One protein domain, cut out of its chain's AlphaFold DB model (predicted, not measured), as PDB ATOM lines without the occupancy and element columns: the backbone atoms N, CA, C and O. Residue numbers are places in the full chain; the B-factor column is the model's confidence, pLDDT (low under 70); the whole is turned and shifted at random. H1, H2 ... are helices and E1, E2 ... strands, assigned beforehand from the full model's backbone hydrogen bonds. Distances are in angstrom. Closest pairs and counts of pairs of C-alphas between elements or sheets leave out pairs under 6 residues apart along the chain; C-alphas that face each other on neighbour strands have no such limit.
ATOM      1  N   PRO A  53      43.353  30.002  17.555       85.94
ATOM      2  CA  PRO A  53      43.226  31.356  16.997       85.94
ATOM      3  C   PRO A  53      43.809  31.494  15.584       85.94
ATOM      4  O   PRO A  53      43.583  32.498  14.914       85.94
ATOM      5  N   SER A  54      44.578  30.503  15.130       83.25
ATOM      6  CA  SER A  54      45.111  30.444  13.769       83.25
ATOM      7  C   SER A  54      44.075  29.995  12.737       83.25
ATOM      8  O   SER A  54      44.396  30.010  11.551       83.25
ATOM      9  N   VAL A  55      42.866  29.604  13.159       85.69
ATOM     10  CA  VAL A  55      41.760  29.225  12.275       85.69
ATOM     11  C   VAL A  55      40.687  30.310  12.291       85.69
ATOM     12  O   VAL A  55      40.134  30.645  13.336       85.69
ATOM     13  N   GLU A  56      40.383  30.836  11.112       85.88
ATOM     14  CA  GLU A  56      39.280  31.756  10.858       85.88
ATOM     15  C   GLU A  56      38.059  30.996  10.335       85.88
ATOM     16  O   GLU A  56      38.157  29.856   9.862       85.88
ATOM     17  N   LYS A  57      36.889  31.621  10.494       86.81
ATOM     18  CA  LYS A  57      35.590  31.026  10.195       86.81
ATOM     19  C   LYS A  57      34.751  32.003   9.396       86.81
ATOM     20  O   LYS A  57      34.639  33.164   9.778       86.81
ATOM     21  N   GLU A  58      34.135  31.503   8.341       88.50
ATOM     22  CA  GLU A  58      33.204  32.250   7.500       88.50
ATOM     23  C   GLU A  58      31.937  31.430   7.296       88.50
ATOM     24  O   GLU A  58      31.964  30.199   7.360       88.50
ATOM     25  N   GLU A  59      30.822  32.114   7.067       89.62
ATOM     26  CA  GLU A  59      29.528  31.494   6.819       89.62
ATOM     27  C   GLU A  59      29.043  31.877   5.424       89.62
ATOM     28  O   GLU A  59      29.050  33.048   5.045       89.62
ATOM     29  N   TYR A  60      28.644  30.865   4.665       89.44
ATOM     30  CA  TYR A  60      28.090  30.994   3.331       89.44
ATOM     31  C   TYR A  60      26.678  30.441   3.322       89.44
ATOM     32  O   TYR A  60      26.379  29.434   3.965       89.44
ATOM     33  N   GLU A  61      25.828  31.064   2.522       91.56
ATOM     34  CA  GLU A  61      24.490  30.569   2.252       91.56
ATOM     35  C   GLU A  61      24.453  29.926   0.869       91.56
ATOM     36  O   GLU A  61      24.895  30.504  -0.126       91.56
ATOM     37  N   PHE A  62      23.920  28.710   0.806       90.75
ATOM     38  CA  PHE A  62      23.721  27.978  -0.433       90.75
ATOM     39  C   PHE A  62      22.235  27.712  -0.650       90.75
ATOM     40  O   PHE A  62      21.576  27.082   0.177       90.75
ATOM     41  N   GLN A  63      21.717  28.157  -1.792       95.75
ATOM     42  CA  GLN A  63      20.349  27.874  -2.193       95.75
ATOM     43  C   GLN A  63      20.261  26.464  -2.791       95.75
ATOM     44  O   GLN A  63      20.799  26.198  -3.865       95.75
ATOM     45  N   SER A  64      19.569  25.563  -2.097       89.75
ATOM     46  CA  SER A  64      19.316  24.197  -2.558       89.75
ATOM     47  C   SER A  64      18.258  24.154  -3.669       89.75
ATOM     48  O   SER A  64      17.451  25.072  -3.830       89.75
ATOM     49  N   TYR A  65      18.247  23.055  -4.431       93.56
ATOM     50  CA  TYR A  65      17.332  22.817  -5.556       93.56
ATOM     51  C   TYR A  65      15.851  22.774  -5.157       93.56
ATOM     52  O   TYR A  65      14.984  23.005  -5.993       93.56
ATOM     53  N   ASP A  66      15.565  22.475  -3.892       93.25
ATOM     54  CA  ASP A  66      14.226  22.444  -3.300       93.25
ATOM     55  C   ASP A  66      13.793  23.796  -2.706       93.25
ATOM     56  O   ASP A  66      12.724  23.895  -2.107       93.25
ATOM     57  N   GLY A  67      14.596  24.849  -2.885       92.69
ATOM     58  CA  GLY A  67      14.280  26.193  -2.407       92.69
ATOM     59  C   GLY A  67      14.634  26.445  -0.940       92.69
ATOM     60  O   GLY A  67      14.404  27.551  -0.454       92.69
ATOM     61  N   TYR A  68      15.259  25.490  -0.242       93.19
ATOM     62  CA  TYR A  68      15.787  25.716   1.107       93.19
ATOM     63  C   TYR A  68      17.200  26.308   1.091       93.19
ATOM     64  O   TYR A  68      18.043  25.929   0.276       93.19
ATOM     65  N   THR A  69      17.472  27.216   2.026       91.75
ATOM     66  CA  THR A  69      18.815  27.766   2.245       91.75
ATOM     67  C   THR A  69      19.587  26.883   3.215       91.75
ATOM     68  O   THR A  69      19.124  26.596   4.319       91.75
ATOM     69  N   ILE A  70      20.779  26.463   2.808       90.88
ATOM     70  CA  ILE A  70      21.709  25.680   3.616       90.88
ATOM     71  C   ILE A  70      22.845  26.606   4.053       90.88
ATOM     72  O   ILE A  70      23.532  27.179   3.209       90.88
ATOM     73  N   SER A  71      23.055  26.728   5.365       92.19
ATOM     74  CA  SER A  71      24.235  27.399   5.922       92.19
ATOM     75  C   SER A  71      25.445  26.466   5.865       92.19
ATOM     76  O   SER A  71      25.378  25.296   6.256       92.19
ATOM     77  N   ILE A  72      26.558  26.990   5.364       91.12
ATOM     78  CA  ILE A  72      27.830  26.294   5.219       91.12
ATOM     79  C   ILE A  72      28.888  27.103   5.962       91.12
ATOM     80  O   ILE A  72      29.156  28.249   5.609       91.12
ATOM     81  N   LYS A  73      29.526  26.499   6.971       89.25
ATOM     82  CA  LYS A  73      30.633  27.146   7.685       89.25
ATOM     83  C   LYS A  73      31.967  26.649   7.167       89.25
ATOM     84  O   LYS A  73      32.262  25.453   7.202       89.25
ATOM     85  N   ARG A  74      32.779  27.591   6.722       87.19
ATOM     86  CA  ARG A  74      34.141  27.374   6.265       87.19
ATOM     87  C   ARG A  74      35.103  27.617   7.420       87.19
ATOM     88  O   ARG A  74      34.968  28.598   8.140       87.19
ATOM     89  N   PHE A  75      36.103  26.752   7.541       87.19
ATOM     90  CA  PHE A  75      37.211  26.877   8.486       87.19
ATOM     91  C   PHE A  75      38.519  26.909   7.696       87.19
ATOM     92  O   PHE A  75      38.745  26.046   6.846       87.19
ATOM     93  N   PHE A  76      39.380  27.892   7.942       83.94
ATOM     94  CA  PHE A  76      40.624  28.057   7.187       83.94
ATOM     95  C   PHE A  76      41.728  28.684   8.031       83.94
ATOM     96  O   PHE A  76      41.466  29.355   9.022       83.94
ATOM     97  N   LYS A  77      42.989  28.453   7.655       84.25
ATOM     98  CA  LYS A  77      44.129  29.038   8.369       84.25
ATOM     99  C   LYS A  77      44.252  30.526   8.047       84.25
ATOM    100  O   LYS A  77      44.242  30.914   6.882       84.25
ATOM    101  N   LYS A  78      44.464  31.341   9.075       78.62
ATOM    102  CA  LYS A  78      44.759  32.768   8.943       78.62
ATOM    103  C   LYS A  78      45.978  32.982   8.041       78.62
ATOM    104  O   LYS A  78      46.951  32.233   8.121       78.62
ATOM    105  N   ASN A  79      45.932  34.020   7.207       74.62
ATOM    106  CA  ASN A  79      46.971  34.361   6.224       74.62
ATOM    107  C   ASN A  79      47.227  33.289   5.148       74.62
ATOM    108  O   ASN A  79      48.242  33.357   4.455       74.62
ATOM    109  N   SER A  80      46.338  32.304   4.974       70.56
ATOM    110  CA  SER A  80      46.368  31.499   3.754       70.56
ATOM    111  C   SER A  80      46.004  32.390   2.568       70.56
ATOM    112  O   SER A  80      45.011  33.114   2.642       70.56
ATOM    113  N   GLU A  81      46.782  32.339   1.485       61.59
ATOM    114  CA  GLU A  81      46.445  33.049   0.247       61.59
ATOM    115  C   GLU A  81      45.001  32.755  -0.177       61.59
ATOM    116  O   GLU A  81      44.547  31.607  -0.091       61.59
ATOM    117  N   SER A  82      44.318  33.798  -0.657       56.41
ATOM    118  CA  SER A  82      42.949  33.723  -1.164       56.41
ATOM    119  C   SER A  82      42.818  32.570  -2.171       56.41
ATOM    120  O   SER A  82      43.731  32.343  -2.975       56.41
ATOM    121  N   PRO A  83      41.735  31.786  -2.119       58.28
ATOM    122  CA  PRO A  83      41.599  30.599  -2.947       58.28
ATOM    123  C   PRO A  83      41.508  30.920  -4.433       58.28
ATOM    124  O   PRO A  83      40.469  31.299  -4.968       58.28
ATOM    125  N   GLY A  84      42.609  30.687  -5.135       56.59
ATOM    126  CA  GLY A  84      42.551  30.504  -6.574       56.59
ATOM    127  C   GLY A  84      41.756  29.236  -6.932       56.59
ATOM    128  O   GLY A  84      41.709  28.288  -6.135       56.59
ATOM    129  N   PRO A  85      41.167  29.171  -8.137       66.69
ATOM    130  CA  PRO A  85      40.555  27.952  -8.655       66.69
ATOM    131  C   PRO A  85      41.510  26.748  -8.561       66.69
ATOM    132  O   PRO A  85      42.696  26.869  -8.863       66.69
ATOM    133  N   GLY A  86      40.992  25.575  -8.175       69.81
ATOM    134  CA  GLY A  86      41.739  24.307  -8.212       69.81
ATOM    135  C   GLY A  86      42.490  23.911  -6.934       69.81
ATOM    136  O   GLY A  86      43.288  22.976  -6.977       69.81
ATOM    137  N   ARG A  87      42.252  24.577  -5.797       70.81
ATOM    138  CA  ARG A  87      42.831  24.184  -4.498       70.81
ATOM    139  C   ARG A  87      42.022  23.081  -3.786       70.81
ATOM    140  O   ARG A  87      40.807  23.008  -3.974       70.81
ATOM    141  N   PRO A  88      42.672  22.217  -2.979       78.56
ATOM    142  CA  PRO A  88      42.013  21.091  -2.317       78.56
ATOM    143  C   PRO A  88      41.120  21.533  -1.153       78.56
ATOM    144  O   PRO A  88      41.531  22.315  -0.309       78.56
ATOM    145  N   ALA A  89      39.927  20.959  -1.052       76.38
ATOM    146  CA  ALA A  89      38.965  21.262   0.003       76.38
ATOM    147  C   ALA A  89      38.477  19.991   0.703       76.38
ATOM    148  O   ALA A  89      38.404  18.928   0.083       76.38
ATOM    149  N   ILE A  90      38.110  20.117   1.984       82.00
ATOM    150  CA  ILE A  90      37.509  19.035   2.772       82.00
ATOM    151  C   ILE A  90      36.038  19.332   3.018       82.00
ATOM    152  O   ILE A  90      35.639  20.449   3.330       82.00
ATOM    153  N   LEU A  91      35.248  18.276   2.883       81.38
ATOM    154  CA  LEU A  91      33.805  18.300   2.891       81.38
ATOM    155  C   LEU A  91      33.310  17.517   4.116       81.38
ATOM    156  O   LEU A  91      33.275  16.292   4.070       81.38
ATOM    157  N   HIS A  92      33.000  18.189   5.233       82.19
ATOM    158  CA  HIS A  92      32.610  17.520   6.489       82.19
ATOM    159  C   HIS A  92      31.132  17.676   6.901       82.19
ATOM    160  O   HIS A  92      30.721  18.722   7.400       82.19
ATOM    161  N   ALA A  93      30.350  16.600   6.789       85.25
ATOM    162  CA  ALA A  93      29.030  16.504   7.411       85.25
ATOM    163  C   ALA A  93      29.141  15.797   8.769       85.25
ATOM    164  O   ALA A  93      29.693  14.697   8.859       85.25
ATOM    165  N   HIS A  94      28.612  16.410   9.830       84.25
ATOM    166  CA  HIS A  94      28.678  15.809  11.160       84.25
ATOM    167  C   HIS A  94      27.777  14.567  11.270       84.25
ATOM    168  O   HIS A  94      26.744  14.452  10.613       84.25
ATOM    169  N   GLY A  95      28.168  13.630  12.138       81.69
ATOM    170  CA  GLY A  95      27.395  12.420  12.426       81.69
ATOM    171  C   GLY A  95      26.211  12.659  13.375       81.69
ATOM    172  O   GLY A  95      25.631  13.739  13.395       81.69
ATOM    173  N   ARG A  96      25.913  11.647  14.214       82.75
ATOM    174  CA  ARG A  96      24.813  11.576  15.220       82.75
ATOM    175  C   ARG A  96      23.464  11.056  14.718       82.75
ATOM    176  O   ARG A  96      22.409  11.402  15.246       82.75
ATOM    177  N   GLY A  97      23.498  10.161  13.731       83.69
ATOM    178  CA  GLY A  97      22.310   9.409  13.316       83.69
ATOM    179  C   GLY A  97      21.237  10.279  12.666       83.69
ATOM    180  O   GLY A  97      20.059   9.967  12.787       83.69
ATOM    181  N   MET A  98      21.645  11.375  12.015       85.38
ATOM    182  CA  MET A  98      20.775  12.302  11.278       85.38
ATOM    183  C   MET A  98      19.705  13.002  12.127       85.38
ATOM    184  O   MET A  98      18.771  13.589  11.588       85.38
ATOM    185  N   ILE A  99      19.828  12.957  13.457       85.62
ATOM    186  CA  ILE A  99      18.853  13.571  14.359       85.62
ATOM    187  C   ILE A  99      19.441  14.669  15.236       85.62
ATOM    188  O   ILE A  99      18.658  15.314  15.913       85.62
ATOM    189  N   GLN A 100      20.754  14.889  15.298       85.88
ATOM    190  CA  GLN A 100      21.340  15.768  16.317       85.88
ATOM    191  C   GLN A 100      22.659  16.395  15.852       85.88
ATOM    192  O   GLN A 100      23.343  15.843  14.996       85.88
ATOM    193  N   GLY A 101      23.012  17.531  16.455       84.25
ATOM    194  CA  GLY A 101      24.239  18.273  16.180       84.25
ATOM    195  C   GLY A 101      24.012  19.508  15.311       84.25
ATOM    196  O   GLY A 101      23.033  19.598  14.573       84.25
ATOM    197  N   THR A 102      24.926  20.465  15.440       88.75
ATOM    198  CA  THR A 102      25.040  21.655  14.591       88.75
ATOM    199  C   THR A 102      26.517  21.886  14.286       88.75
ATOM    200  O   THR A 102      27.383  21.447  15.044       88.75
ATOM    201  N   VAL A 103      26.834  22.596  13.200       88.75
ATOM    202  CA  VAL A 103      28.235  22.916  12.869       88.75
ATOM    203  C   VAL A 103      28.900  23.732  13.986       88.75
ATOM    204  O   VAL A 103      30.079  23.537  14.276       88.75
ATOM    205  N   ASP A 104      28.134  24.581  14.673       89.25
ATOM    206  CA  ASP A 104      28.628  25.377  15.799       89.25
ATOM    207  C   ASP A 104      29.041  24.529  16.997       89.25
ATOM    208  O   ASP A 104      30.097  24.778  17.580       89.25
ATOM    209  N   LEU A 105      28.281  23.475  17.305       86.44
ATOM    210  CA  LEU A 105      28.641  22.531  18.362       86.44
ATOM    211  C   LEU A 105      30.025  21.915  18.102       86.44
ATOM    212  O   LEU A 105      30.838  21.803  19.011       86.44
ATOM    213  N   TYR A 106      30.328  21.573  16.847       86.44
ATOM    214  CA  TYR A 106      31.602  20.960  16.456       86.44
ATOM    215  C   TYR A 106      32.711  21.967  16.130       86.44
ATOM    216  O   TYR A 106      33.834  21.569  15.824       86.44
ATOM    217  N   SER A 107      32.434  23.266  16.220       87.31
ATOM    218  CA  SER A 107      33.315  24.326  15.725       87.31
ATOM    219  C   SER A 107      34.715  24.281  16.345       87.31
ATOM    220  O   SER A 107      35.705  24.519  15.652       87.31
ATOM    221  N   LYS A 108      34.827  23.942  17.637       86.31
ATOM    222  CA  LYS A 108      36.124  23.761  18.308       86.31
ATOM    223  C   LYS A 108      36.864  22.526  17.805       86.31
ATOM    224  O   LYS A 108      38.021  22.654  17.428       86.31
ATOM    225  N   CYS A 109      36.193  21.375  17.731       82.75
ATOM    226  CA  CYS A 109      36.773  20.141  17.196       82.75
ATOM    227  C   CYS A 109      37.343  20.355  15.793       82.75
ATOM    228  O   CYS A 109      38.518  20.098  15.562       82.75
ATOM    229  N   LEU A 110      36.530  20.924  14.899       85.06
ATOM    230  CA  LEU A 110      36.886  21.157  13.497       85.06
ATOM    231  C   LEU A 110      38.015  22.180  13.312       85.06
ATOM    232  O   LEU A 110      38.612  22.242  12.243       85.06
ATOM    233  N   SER A 111      38.312  22.981  14.338       84.00
ATOM    234  CA  SER A 111      39.414  23.945  14.301       84.00
ATOM    235  C   SER A 111      40.753  23.334  14.731       84.00
ATOM    236  O   SER A 111      41.781  23.984  14.553       84.00
ATOM    237  N   ILE A 112      40.773  22.125  15.307       77.25
ATOM    238  CA  ILE A 112      42.006  21.483  15.782       77.25
ATOM    239  C   ILE A 112      42.771  20.911  14.578       77.25
ATOM    240  O   ILE A 112      42.277  19.986  13.931       77.25
ATOM    241  N   PRO A 113      43.984  21.414  14.274       58.19
ATOM    242  CA  PRO A 113      44.764  20.961  13.117       58.19
ATOM    243  C   PRO A 113      45.112  19.467  13.181       58.19
ATOM    244  O   PRO A 113      45.160  18.797  12.152       58.19
ATOM    245  N   ASP A 114      45.292  18.953  14.400       50.78
ATOM    246  CA  ASP A 114      45.712  17.582  14.694       50.78
ATOM    247  C   ASP A 114      44.554  16.572  14.723       50.78
ATOM    248  O   ASP A 114      44.761  15.416  15.076       50.78
ATOM    249  N   GLN A 115      43.326  16.955  14.338       48.00
ATOM    250  CA  GLN A 115      42.292  15.948  14.057       48.00
ATOM    251  C   GLN A 115      42.603  15.135  12.788       48.00
ATOM    252  O   GLN A 115      42.029  14.063  12.603       48.00
ATOM    253  N   TYR A 116      43.527  15.609  11.939       47.94
ATOM    254  CA  TYR A 116      43.938  14.937  10.703       47.94
ATOM    255  C   TYR A 116      45.448  15.100  10.407       47.94
ATOM    256  O   TYR A 116      45.806  15.646   9.359       47.94
ATOM    257  N   PRO A 117      46.360  14.633  11.281       39.44
ATOM    258  CA  PRO A 117      47.802  14.804  11.074       39.44
ATOM    259  C   PRO A 117      48.304  14.052   9.825       39.44
ATOM    260  O   PRO A 117      49.260  14.488   9.178       39.44
ATOM    261  N   ASP A 118      47.601  12.988   9.421       40.66
ATOM    262  CA  ASP A 118      48.003  12.082   8.336       40.66
ATOM    263  C   ASP A 118      47.378  12.394   6.966       40.66
ATOM    264  O   ASP A 118      47.778  11.814   5.957       40.66
ATOM    265  N   LEU A 119      46.435  13.341   6.869       42.06
ATOM    266  CA  LEU A 119      45.826  13.692   5.573       42.06
ATOM    267  C   LEU A 119      46.731  14.578   4.700       42.06
ATOM    268  O   LEU A 119      46.500  14.701   3.500       42.06
ATOM    269  N   PHE A 120      47.765  15.183   5.294       38.09
ATOM    270  CA  PHE A 120      48.706  16.073   4.604       38.09
ATOM    271  C   PHE A 120      50.173  15.617   4.669       38.09
ATOM    272  O   PHE A 120      51.016  16.231   4.020       38.09
ATOM    273  N   SER A 121      50.497  14.549   5.404       34.25
ATOM    274  CA  SER A 121      51.881  14.092   5.623       34.25
ATOM    275  C   SER A 121      52.214  12.733   4.977       34.25
ATOM    276  O   SER A 121      53.368  12.314   4.998       34.25
ATOM    277  N   GLY A 122      51.243  12.066   4.339       34.12
ATOM    278  CA  GLY A 122      51.361  10.667   3.908       34.12
ATOM    279  C   GLY A 122      51.538  10.369   2.410       34.12
ATOM    280  O   GLY A 122      51.310   9.225   2.025       34.12
ATOM    281  N   ARG A 137      36.962  11.483 -11.723       30.27
ATOM    282  CA  ARG A 137      36.375  10.669 -10.646       30.27
ATOM    283  C   ARG A 137      35.554  11.584  -9.739       30.27
ATOM    284  O   ARG A 137      36.077  12.294  -8.891       30.27
ATOM    285  N   LEU A 138      34.253  11.587 -10.028       27.83
ATOM    286  CA  LEU A 138      33.182  12.099  -9.185       27.83
ATOM    287  C   LEU A 138      33.023  11.188  -7.967       27.83
ATOM    288  O   LEU A 138      32.776   9.998  -8.138       27.83
ATOM    289  N   LEU A 139      33.061  11.773  -6.774       23.03
ATOM    290  CA  LEU A 139      32.331  11.309  -5.596       23.03
ATOM    291  C   LEU A 139      31.796  12.577  -4.915       23.03
ATOM    292  O   LEU A 139      32.558  13.447  -4.508       23.03
ATOM    293  N   CYS A 140      30.474  12.722  -4.913       20.86
ATOM    294  CA  CYS A 140      29.733  13.912  -4.501       20.86
ATOM    295  C   CYS A 140      29.081  13.639  -3.142       20.86
ATOM    296  O   CYS A 140      28.152  12.846  -3.136       20.86
ATOM    297  N   TRP A 141      29.537  14.254  -2.036       29.89
ATOM    298  CA  TRP A 141      28.859  14.202  -0.718       29.89
ATOM    299  C   TRP A 141      29.214  15.417   0.165       29.89
ATOM    300  O   TRP A 141      30.315  15.487   0.683       29.89
ATOM    301  N   VAL A 142      28.275  16.362   0.302       26.00
ATOM    302  CA  VAL A 142      28.430  17.807   0.607       26.00
ATOM    303  C   VAL A 142      28.636  18.208   2.081       26.00
ATOM    304  O   VAL A 142      27.981  17.702   2.981       26.00
ATOM    305  N   ALA A 143      29.508  19.208   2.257       29.53
ATOM    306  CA  ALA A 143      29.770  20.100   3.385       29.53
ATOM    307  C   ALA A 143      30.889  21.084   2.994       29.53
ATOM    308  O   ALA A 143      32.035  20.958   3.414       29.53
ATOM    309  N   VAL A 144      30.592  21.962   2.035       29.44
ATOM    310  CA  VAL A 144      31.601  22.631   1.206       29.44
ATOM    311  C   VAL A 144      32.497  23.558   2.017       29.44
ATOM    312  O   VAL A 144      32.123  24.683   2.298       29.44
ATOM    313  N   ALA A 145      33.736  23.145   2.304       29.66
ATOM    314  CA  ALA A 145      34.816  24.115   2.428       29.66
ATOM    315  C   ALA A 145      35.114  24.652   1.023       29.66
ATOM    316  O   ALA A 145      36.129  24.331   0.414       29.66
ATOM    317  N   ILE A 146      34.191  25.439   0.467       27.78
ATOM    318  CA  ILE A 146      34.623  26.440  -0.498       27.78
ATOM    319  C   ILE A 146      35.381  27.430   0.356       27.78
ATOM    320  O   ILE A 146      34.901  27.860   1.406       27.78
ATOM    321  N   TYR A 147      36.624  27.642  -0.037       40.41
ATOM    322  CA  TYR A 147      37.413  28.706   0.519       40.41
ATOM    323  C   TYR A 147      36.767  30.086   0.249       40.41
ATOM    324  O   TYR A 147      35.810  30.180  -0.537       40.41
TER     325      TYR A 147
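This is residues 53 to 122 and 137 to 147 of the 147 residues of an uncharacterized protein of Aspergillus saccharolyticus JOP 1030-1 (UniProt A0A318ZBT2). A domain of little regular structure: a long hairpin of two strands, E1 and E2, with long loops and one short helix, H1, which sits near the hairpin's open end; residues 95 to 101 and 114 to 122 stick out. The printed part has 81 residues, 23 in named elements, in the order E1, E2, H1; the sheet is antiparallel and the class mixed. It is only just compact, close to loose, with a radius of gyration of the C-alphas of 13.9 A and spans of 37 by 29 by 28 A.

E1, residues 55 to 63, and E2, residues 69 to 77, form a hairpin, antiparallel at 157 degrees; N 60 and O 72 are 2.8 A apart, within hydrogen-bond range. In H1, residues 107 to 111, the O i to N i+4 pair is within range. The closest C-alphas of E1 and H1, Val 55 and Ser 111, are 6.1 A apart.

E1 begins at C-alpha 55 (41.760, 29.225, 12.275) and measures 25.9 A; E2 measures 26.1 A. H1, 6.3 A long, ends at C-alpha 111 (39.414, 23.945, 14.301).

E2 to H1 is a long link. Residues 123 to 136 are cut out, a C-alpha gap of 20.9 A. Residues 81 to 86, 113 to 122 and 137 to 147 are under pLDDT 70.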